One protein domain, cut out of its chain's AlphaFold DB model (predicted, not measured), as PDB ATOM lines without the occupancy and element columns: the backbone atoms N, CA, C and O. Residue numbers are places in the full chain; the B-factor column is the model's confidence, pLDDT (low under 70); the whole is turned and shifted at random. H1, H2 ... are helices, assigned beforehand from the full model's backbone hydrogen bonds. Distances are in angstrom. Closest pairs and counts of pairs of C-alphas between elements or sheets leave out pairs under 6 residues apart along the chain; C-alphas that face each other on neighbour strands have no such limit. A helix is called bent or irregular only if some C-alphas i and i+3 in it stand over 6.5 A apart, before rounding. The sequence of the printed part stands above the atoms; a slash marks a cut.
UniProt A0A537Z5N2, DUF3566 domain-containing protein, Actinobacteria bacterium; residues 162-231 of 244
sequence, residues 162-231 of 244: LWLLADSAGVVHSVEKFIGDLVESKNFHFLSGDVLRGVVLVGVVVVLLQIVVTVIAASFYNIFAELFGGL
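Overview. This is residues 162 to 231 of the 244 residues of the protein "DUF3566 domain-containing protein" of Actinobacteria bacterium (UniProt A0A537Z5N2). One long helix, H3, makes most of the length of a thin rod, and two shorter helices, H1 and H2, form a loose arm folded back over its first part. H1 lies beside residues 202 to 209 of H3, H2 slants away from there past the beginning of H3, and residues 185 to 193 lead back into H3, whose residues 211 to 227 stick out free together with the tail 228 to 231. The printed part has 70 residues, with three named helices in the order H1, H2, H3 and no named strand, and the class is all helix. The whole is extended, with a radius of gyration of the C-alphas of 19.9 A and spans of 67 by 19 by 17 A.

Along the chain. H3 runs from Asp 194 to Leu 227, 34 residues and 49.2 A from first to last C-alpha. Its first C-alpha stands at (34.831, 54.429, 27.624) and its last at (63.207, 39.986, -9.828). H2 holds residues 171 to 184 and measures 19.8 A. H1 holds residues 162 to 168 and measures 9.8 A, with C-alpha 162 at (51.913, 51.272, 17.106). No helix is bent or irregular.

Arrangement. H3 and H1 only just touch, with 3 pairs of C-alphas within 8 A, and H3 does so with residues 202 to 209 alone. Their closest C-alphas are those of Leu 162 and Val 206, 6.9 A apart. H1 and H3 run opposite ways at a steep tilt of 42 degrees. H2 and H3 are close but not clearly touching; their closest C-alphas are those of Val 171 and Gly 198, 7.5 A apart. They too run opposite ways at a steep tilt of 42 degrees, with their centres 27.4 A apart. H1 and H2 are close but not clearly touching, and their lines are about perpendicular, at 80 degrees. Their closest C-alphas are those of Ala 166 and Val 172, 6.2 A apart. In H1, H2 and H3 every O i to N i+4 pair is within hydrogen-bond range.

Size, cuts and confidence. The two C-alphas farthest apart are those of Lys 186 and Leu 231, 67.4 A. Residues 183 to 190 and 211 to 231 stand free; without them the body of 41 residues spans 31 by 20 by 11 A. The link from H1 to H2 is tight, with 2 residues, and that from H2 to H3 is short, with 9. The printed part has no cut. Its mean pLDDT is 75.6, and residues 185 to 193, residue 221 and residues 224 to 231 are under 70.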
ATOM      1  N   LEU A 162      53.005  51.519  16.169       86.12
ATOM      2  CA  LEU A 162      51.913  51.272  17.106       86.12
ATOM      3  C   LEU A 162      52.263  51.746  18.520       86.12
ATOM      4  O   LEU A 162      51.434  52.392  19.151       86.12
ATOM      5  N   TRP A 163      53.478  51.473  19.006       88.00
ATOM      6  CA  TRP A 163      53.930  51.934  20.320       88.00
ATOM      7  C   TRP A 163      53.948  53.464  20.417       88.00
ATOM      8  O   TRP A 163      53.335  54.027  21.318       88.00
ATOM      9  N   LEU A 164      54.576  54.144  19.451       89.00
ATOM     10  CA  LEU A 164      54.628  55.611  19.392       89.00
ATOM     11  C   LEU A 164      53.227  56.235  19.292       89.00
ATOM     12  O   LEU A 164      52.948  57.275  19.889       89.00
ATOM     13  N   LEU A 165      52.321  55.597  18.548       86.12
ATOM     14  CA  LEU A 165      50.958  56.084  18.385       86.12
ATOM     15  C   LEU A 165      50.098  55.824  19.635       86.12
ATOM     16  O   LEU A 165      49.307  56.684  20.010       86.12
ATOM     17  N   ALA A 166      50.296  54.701  20.329       86.25
ATOM     18  CA  ALA A 166      49.653  54.406  21.611       86.25
ATOM     19  C   ALA A 166      50.135  55.334  22.743       86.25
ATOM     20  O   ALA A 166      49.322  55.772  23.560       86.25
ATOM     21  N   ASP A 167      51.429  55.660  22.766       86.19
ATOM     22  CA  ASP A 167      52.025  56.638  23.679       86.19
ATOM     23  C   ASP A 167      51.457  58.047  23.422       86.19
ATOM     24  O   ASP A 167      50.804  58.627  24.290       86.19
ATOM     25  N   SER A 168      51.569  58.547  22.183       85.31
ATOM     26  CA  SER A 168      51.079  59.886  21.808       85.31
ATOM     27  C   SER A 168      49.562  60.078  21.968       85.31
ATOM     28  O   SER A 168      49.113  61.188  22.253       85.31
ATOM     29  N   ALA A 169      48.766  59.014  21.823       83.62
ATOM     30  CA  ALA A 169      47.319  59.045  22.038       83.62
ATOM     31  C   ALA A 169      46.902  58.869  23.516       83.62
ATOM     32  O   ALA A 169      45.706  58.837  23.807       83.62
ATOM     33  N   GLY A 170      47.849  58.730  24.456       82.56
ATOM     34  CA  GLY A 170      47.557  58.543  25.884       82.56
ATOM     35  C   GLY A 170      46.910  57.193  26.223       82.56
ATOM     36  O   GLY A 170      46.317  57.028  27.295       82.56
ATOM     37  N   VAL A 171      47.013  56.210  25.323       82.94
ATOM     38  CA  VAL A 171      46.448  54.862  25.504       82.94
ATOM     39  C   VAL A 171      47.161  54.152  26.647       82.94
ATOM     40  O   VAL A 171      46.503  53.530  27.475       82.94
ATOM     41  N   VAL A 172      48.488  54.305  26.738       83.00
ATOM     42  CA  VAL A 172      49.314  53.721  27.807       83.00
ATOM     43  C   VAL A 172      48.834  54.200  29.183       83.00
ATOM     44  O   VAL A 172      48.440  53.376  30.001       83.00
ATOM     45  N   HIS A 173      48.716  55.516  29.392       82.81
ATOM     46  CA  HIS A 173      48.156  56.094  30.625       82.81
ATOM     47  C   HIS A 173      46.718  55.637  30.914       82.81
ATOM     48  O   HIS A 173      46.345  55.433  32.070       82.81
ATOM     49  N   SER A 174      45.892  55.464  29.877       82.19
ATOM     50  CA  SER A 174      44.516  54.977  30.037       82.19
ATOM     51  C   SER A 174      44.478  53.521  30.521       82.19
ATOM     52  O   SER A 174      43.642  53.172  31.353       82.19
ATOM     53  N   VAL A 175      45.407  52.684  30.043       81.56
ATOM     54  CA  VAL A 175      45.586  51.291  30.482       81.56
ATOM     55  C   VAL A 175      46.190  51.222  31.887       81.56
ATOM     56  O   VAL A 175      45.695  50.459  32.710       81.56
ATOM     57  N   GLU A 176      47.196  52.039  32.201       84.56
ATOM     58  CA  GLU A 176      47.791  52.129  33.544       84.56
ATOM     59  C   GLU A 176      46.753  52.535  34.591       84.56
ATOM     60  O   GLU A 176      46.617  51.870  35.620       84.56
ATOM     61  N   LYS A 177      45.956  53.575  34.300       80.50
ATOM     62  CA  LYS A 177      44.861  53.998  35.173       80.50
ATOM     63  C   LYS A 177      43.817  52.891  35.336       80.50
ATOM     64  O   LYS A 177      43.406  52.618  36.455       80.50
ATOM     65  N   PHE A 178      43.425  52.222  34.250       78.06
ATOM     66  CA  PHE A 178      42.486  51.098  34.305       78.06
ATOM     67  C   PHE A 178      43.010  49.934  35.161       78.06
ATOM     68  O   PHE A 178      42.259  49.373  35.953       78.06
ATOM     69  N   ILE A 179      44.299  49.591  35.056       80.56
ATOM     70  CA  ILE A 179      44.930  48.565  35.899       80.56
ATOM     71  C   ILE A 179      44.950  49.012  37.370       80.56
ATOM     72  O   ILE A 179      44.623  48.209  38.241       80.56
ATOM     73  N   GLY A 180      45.264  50.280  37.651       80.75
ATOM     74  CA  GLY A 180      45.173  50.858  38.996       80.75
ATOM     75  C   GLY A 180      43.755  50.776  39.571       80.75
ATOM     76  O   GLY A 180      43.556  50.189  40.633       80.75
ATOM     77  N   ASP A 181      42.763  51.261  38.820       77.81
ATOM     78  CA  ASP A 181      41.343  51.230  39.182       77.81
ATOM     79  C   ASP A 181      40.858  49.780  39.434       77.81
ATOM     80  O   ASP A 181      40.081  49.546  40.361       77.81
ATOM     81  N   LEU A 182      41.337  48.779  38.678       77.56
ATOM     82  CA  LEU A 182      41.020  47.355  38.897       77.56
ATOM     83  C   LEU A 182      41.706  46.730  40.122       77.56
ATOM     84  O   LEU A 182      41.139  45.833  40.745       77.56
ATOM     85  N   VAL A 183      42.928  47.151  40.447       76.94
ATOM     86  CA  VAL A 183      43.672  46.643  41.612       76.94
ATOM     87  C   VAL A 183      43.152  47.272  42.909       76.94
ATOM     88  O   VAL A 183      43.113  46.605  43.946       76.94
ATOM     89  N   GLU A 184      42.715  48.532  42.858       74.56
ATOM     90  CA  GLU A 184      42.235  49.280  44.021       74.56
ATOM     91  C   GLU A 184      40.720  49.109  44.267       74.56
ATOM     92  O   GLU A 184      40.284  49.037  45.422       74.56
ATOM     93  N   SER A 185      39.898  48.955  43.218       62.88
ATOM     94  CA  SER A 185      38.449  48.757  43.370       62.88
ATOM     95  C   SER A 185      38.037  47.277  43.406       62.88
ATOM     96  O   SER A 185      38.075  46.541  42.427       62.88
ATOM     97  N   LYS A 186      37.513  46.832  44.557       63.38
ATOM     98  CA  LYS A 186      36.929  45.481  44.722       63.38
ATOM     99  C   LYS A 186      35.528  45.315  44.110       63.38
ATOM    100  O   LYS A 186      34.857  44.323  44.380       63.38
ATOM    101  N   ASN A 187      35.058  46.294  43.335       59.59
ATOM    102  CA  ASN A 187      33.673  46.401  42.881       59.59
ATOM    103  C   ASN A 187      33.624  46.548  41.354       59.59
ATOM    104  O   ASN A 187      33.816  47.643  40.832       59.59
ATOM    105  N   PHE A 188      33.306  45.456  40.652       55.69
ATOM    106  CA  PHE A 188      33.181  45.364  39.187       55.69
ATOM    107  C   PHE A 188      31.961  46.124  38.612       55.69
ATOM    108  O   PHE A 188      31.159  45.571  37.858       55.69
ATOM    109  N   HIS A 189      31.786  47.400  38.957       54.50
ATOM    110  CA  HIS A 189      30.722  48.228  38.393       54.50
ATOM    111  C   HIS A 189      31.095  48.713  36.985       54.50
ATOM    112  O   HIS A 189      31.695  49.767  36.816       54.50
ATOM    113  N   PHE A 190      30.685  47.931  35.981       54.22
ATOM    114  CA  PHE A 190      30.617  48.304  34.561       54.22
ATOM    115  C   PHE A 190      31.882  48.964  33.980       54.22
ATOM    116  O   PHE A 190      31.899  50.152  33.665       54.22
ATOM    117  N   LEU A 191      32.894  48.142  33.685       60.81
ATOM    118  CA  LEU A 191      34.110  48.464  32.907       60.81
ATOM    119  C   LEU A 191      33.832  48.953  31.447       60.81
ATOM    120  O   LEU A 191      34.711  48.916  30.591       60.81
ATOM    121  N   SER A 192      32.592  49.302  31.092       65.50
ATOM    122  CA  SER A 192      31.991  48.836  29.832       65.50
ATOM    123  C   SER A 192      31.843  49.864  28.701       65.50
ATOM    124  O   SER A 192      31.566  49.456  27.577       65.50
ATOM    125  N   GLY A 193      31.981  51.168  28.966       69.12
ATOM    126  CA  GLY A 193      31.726  52.230  27.976       69.12
ATOM    127  C   GLY A 193      32.996  52.818  27.361       69.12
ATOM    128  O   GLY A 193      33.349  52.533  26.216       69.12
ATOM    129  N   ASP A 194      33.698  53.646  28.133       71.06
ATOM    130  CA  ASP A 194      34.831  54.429  27.624       71.06
ATOM    131  C   ASP A 194      36.065  53.572  27.312       71.06
ATOM    132  O   ASP A 194      36.755  53.831  26.327       71.06
ATOM    133  N   VAL A 195      36.295  52.491  28.070       75.38
ATOM    134  CA  VAL A 195      37.359  51.513  27.774       75.38
ATOM    135  C   VAL A 195      37.087  50.814  26.440       75.38
ATOM    136  O   VAL A 195      37.986  50.721  25.607       75.38
ATOM    137  N   LEU A 196      35.838  50.400  26.180       80.19
ATOM    138  CA  LEU A 196      35.439  49.815  24.896       80.19
ATOM    139  C   LEU A 196      35.675  50.809  23.749       80.19
ATOM    140  O   LEU A 196      36.252  50.445  22.726       80.19
ATOM    141  N   ARG A 197      35.287  52.078  23.929       77.12
ATOM    142  CA  ARG A 197      35.506  53.143  22.938       77.12
ATOM    143  C   ARG A 197      36.995  53.391  22.669       77.12
ATOM    144  O   ARG A 197      37.370  53.560  21.509       77.12
ATOM    145  N   GLY A 198      37.830  53.378  23.709       77.38
ATOM    146  CA  GLY A 198      39.286  53.474  23.592       77.38
ATOM    147  C   GLY A 198      39.880  52.299  22.813       77.38
ATOM    148  O   GLY A 198      40.586  52.510  21.829       77.38
ATOM    149  N   VAL A 199      39.523  51.065  23.181       78.38
ATOM    150  CA  VAL A 199      39.976  49.841  22.496       78.38
ATOM    151  C   VAL A 199      39.531  49.813  21.029       78.38
ATOM    152  O   VAL A 199      40.328  49.455  20.167       78.38
ATOM    153  N   VAL A 200      38.304  50.242  20.714       83.69
ATOM    154  CA  VAL A 200      37.819  50.338  19.325       83.69
ATOM    155  C   VAL A 200      38.602  51.383  18.526       83.69
ATOM    156  O   VAL A 200      38.997  51.099  17.397       83.69
ATOM    157  N   LEU A 201      38.880  52.563  19.096       81.50
ATOM    158  CA  LEU A 201      39.674  53.600  18.424       81.50
ATOM    159  C   LEU A 201      41.098  53.107  18.115       81.50
ATOM    160  O   LEU A 201      41.572  53.257  16.988       81.50
ATOM    161  N   VAL A 202      41.746  52.462  19.090       81.75
ATOM    162  CA  VAL A 202      43.066  51.835  18.916       81.75
ATOM    163  C   VAL A 202      43.005  50.716  17.877       81.75
ATOM    164  O   VAL A 202      43.863  50.652  17.003       81.75
ATOM    165  N   GLY A 203      41.969  49.876  17.908       83.38
ATOM    166  CA  GLY A 203      41.759  48.801  16.938       83.38
ATOM    167  C   GLY A 203      41.640  49.305  15.498       83.38
ATOM    168  O   GLY A 203      42.286  48.756  14.609       83.38
ATOM    169  N   VAL A 204      40.892  50.389  15.258       86.56
ATOM    170  CA  VAL A 204      40.802  51.024  13.927       86.56
ATOM    171  C   VAL A 204      42.177  51.508  13.458       86.56
ATOM    172  O   VAL A 204      42.566  51.247  12.323       86.56
ATOM    173  N   VAL A 205      42.939  52.161  14.338       84.44
ATOM    174  CA  VAL A 205      44.294  52.644  14.041       84.44
ATOM    175  C   VAL A 205      45.259  51.489  13.726       84.44
ATOM    176  O   VAL A 205      45.986  51.559  12.735       84.44
ATOM    177  N   VAL A 206      45.222  50.403  14.507       84.44
ATOM    178  CA  VAL A 206      45.997  49.170  14.267       84.44
ATOM    179  C   VAL A 206      45.650  48.555  12.911       84.44
ATOM    180  O   VAL A 206      46.549  48.188  12.157       84.44
ATOM    181  N   VAL A 207      44.360  48.461  12.571       88.12
ATOM    182  CA  VAL A 207      43.910  47.908  11.286       88.12
ATOM    183  C   VAL A 207      44.373  48.781  10.116       88.12
ATOM    184  O   VAL A 207      44.856  48.239   9.125       88.12
ATOM    185  N   LEU A 208      44.309  50.111  10.229       87.56
ATOM    186  CA  LEU A 208      44.818  51.023   9.196       87.56
ATOM    187  C   LEU A 208      46.333  50.873   8.989       87.56
ATOM    188  O   LEU A 208      46.780  50.743   7.848       87.56
ATOM    189  N   LEU A 209      47.112  50.813  10.076       82.56
ATOM    190  CA  LEU A 209      48.543  50.487  10.030       82.56
ATOM    191  C   LEU A 209      48.788  49.142   9.327       82.56
ATOM    192  O   LEU A 209      49.641  49.057   8.443       82.56
ATOM    193  N   GLN A 210      48.005  48.112   9.659       79.19
ATOM    194  CA  GLN A 210      48.187  46.776   9.093       79.19
ATOM    195  C   GLN A 210      47.758  46.669   7.620       79.19
ATOM    196  O   GLN A 210      48.340  45.887   6.866       79.19
ATOM    197  N   ILE A 211      46.801  47.482   7.167       89.25
ATOM    198  CA  ILE A 211      46.466  47.611   5.741       89.25
ATOM    199  C   ILE A 211      47.651  48.216   4.979       89.25
ATOM    200  O   ILE A 211      48.055  47.660   3.960       89.25
ATOM    201  N   VAL A 212      48.259  49.294   5.491       84.00
ATOM    202  CA  VAL A 212      49.450  49.913   4.876       84.00
ATOM    203  C   VAL A 212      50.606  48.908   4.793       84.00
ATOM    204  O   VAL A 212      51.189  48.731   3.724       84.00
ATOM    205  N   VAL A 213      50.874  48.177   5.881       78.25
ATOM    206  CA  VAL A 213      51.832  47.057   5.925       78.25
ATOM    207  C   VAL A 213      51.538  46.004   4.854       78.25
ATOM    208  O   VAL A 213      52.443  45.597   4.128       78.25
ATOM    209  N   THR A 214      50.279  45.585   4.722       81.25
ATOM    210  CA  THR A 214      49.866  44.532   3.783       81.25
ATOM    211  C   THR A 214      50.025  44.974   2.326       81.25
ATOM    212  O   THR A 214      50.521  44.207   1.503       81.25
ATOM    213  N   VAL A 215      49.677  46.226   2.004       85.94
ATOM    214  CA  VAL A 215      49.860  46.806   0.661       85.94
ATOM    215  C   VAL A 215      51.347  46.927   0.307       85.94
ATOM    216  O   VAL A 215      51.740  46.614  -0.819       85.94
ATOM    217  N   ILE A 216      52.193  47.311   1.267       77.94
ATOM    218  CA  ILE A 216      53.651  47.358   1.087       77.94
ATOM    219  C   ILE A 216      54.219  45.942   0.877       77.94
ATOM    220  O   ILE A 216      54.996  45.731  -0.052       77.94
ATOM    221  N   ALA A 217      53.789  44.956   1.671       73.12
ATOM    222  CA  ALA A 217      54.211  43.562   1.523       73.12
ATOM    223  C   ALA A 217      53.797  42.957   0.167       73.12
ATOM    224  O   ALA A 217      54.606  42.287  -0.475       73.12
ATOM    225  N   ALA A 218      52.580  43.245  -0.308       76.19
ATOM    226  CA  ALA A 218      52.123  42.855  -1.643       76.19
ATOM    227  C   ALA A 218      52.943  43.536  -2.756       76.19
ATOM    228  O   ALA A 218      53.328  42.889  -3.727       76.19
ATOM    229  N   SER A 219      53.283  44.817  -2.587       72.25
ATOM    230  CA  SER A 219      54.138  45.548  -3.533       72.25
ATOM    231  C   SER A 219      55.545  44.946  -3.610       72.25
ATOM    232  O   SER A 219      56.074  44.762  -4.703       72.25
ATOM    233  N   PHE A 220      56.134  44.561  -2.471       72.75
ATOM    234  CA  PHE A 220      57.407  43.837  -2.454       72.75
ATOM    235  C   PHE A 220      57.302  42.442  -3.075       72.75
ATOM    236  O   PHE A 220      58.195  42.065  -3.825       72.75
ATOM    237  N   TYR A 221      56.222  41.694  -2.826       66.94
ATOM    238  CA  TYR A 221      55.987  40.412  -3.499       66.94
ATOM    239  C   TYR A 221      55.970  40.567  -5.027       66.94
ATOM    240  O   TYR A 221      56.630  39.788  -5.709       66.94
ATOM    241  N   ASN A 222      55.307  41.601  -5.556       72.69
ATOM    242  CA  ASN A 222      55.291  41.888  -6.994       72.69
ATOM    243  C   ASN A 222      56.706  42.181  -7.529       72.69
ATOM    244  O   ASN A 222      57.130  41.574  -8.508       72.69
ATOM    245  N   ILE A 223      57.477  43.027  -6.832       70.38
ATOM    246  CA  ILE A 223      58.872  43.335  -7.199       70.38
ATOM    247  C   ILE A 223      59.744  42.071  -7.165       70.38
ATOM    248  O   ILE A 223      60.586  41.882  -8.039       70.38
ATOM    249  N   PHE A 224      59.549  41.171  -6.196       63.97
ATOM    250  CA  PHE A 224      60.272  39.899  -6.164       63.97
ATOM    251  C   PHE A 224      59.808  38.933  -7.260       63.97
ATOM    252  O   PHE A 224      60.648  38.251  -7.838       63.97
ATOM    253  N   ALA A 225      58.518  38.893  -7.603       65.31
ATOM    254  CA  ALA A 225      58.020  38.107  -8.731       65.31
ATOM    255  C   ALA A 225      58.656  38.552 -10.062       65.31
ATOM    256  O   ALA A 225      58.991  37.702 -10.883       65.31
ATOM    257  N   GLU A 226      58.913  39.850 -10.239       59.47
ATOM    258  CA  GLU A 226      59.670  40.394 -11.376       59.47
ATOM    259  C   GLU A 226      61.183  40.121 -11.262       59.47
ATOM    260  O   GLU A 226      61.814  39.731 -12.244       59.47
ATOM    261  N   LEU A 227      61.773  40.227 -10.064       61.47
ATOM    262  CA  LEU A 227      63.207  39.986  -9.828       61.47
ATOM    263  C   LEU A 227      63.611  38.507 -10.000       61.47
ATOM    264  O   LEU A 227      64.719  38.212 -10.442       61.47
ATOM    265  N   PHE A 228      62.708  37.576  -9.682       57.81
ATOM    266  CA  PHE A 228      62.829  36.151 -10.016       57.81
ATOM    267  C   PHE A 228      62.205  35.815 -11.387       57.81
ATOM    268  O   PHE A 228      62.423  34.722 -11.909       57.81
ATOM    269  N   GLY A 229      61.522  36.778 -12.013       55.62
ATOM    270  CA  GLY A 229      61.039  36.773 -13.399       55.62
ATOM    271  C   GLY A 229      62.138  36.965 -14.453       55.62
ATOM    272  O   GLY A 229      61.841  37.131 -15.630       55.62
ATOM    273  N   GLY A 230      63.409  36.898 -14.042       47.53
ATOM    274  CA  GLY A 230      64.589  36.786 -14.900       47.53
ATOM    275  C   GLY A 230      65.038  35.341 -15.154       47.53
ATOM    276  O   GLY A 230      66.216  35.111 -15.416       47.53
ATOM    277  N   LEU A 231      64.138  34.354 -15.050       53.28
ATOM    278  CA  LEU A 231      64.390  33.014 -15.583       53.28
ATOM    279  C   LEU A 231      64.387  33.092 -17.114       53.28
ATOM    280  O   LEU A 231      63.374  32.841 -17.763       53.28
TER     281      LEU A 231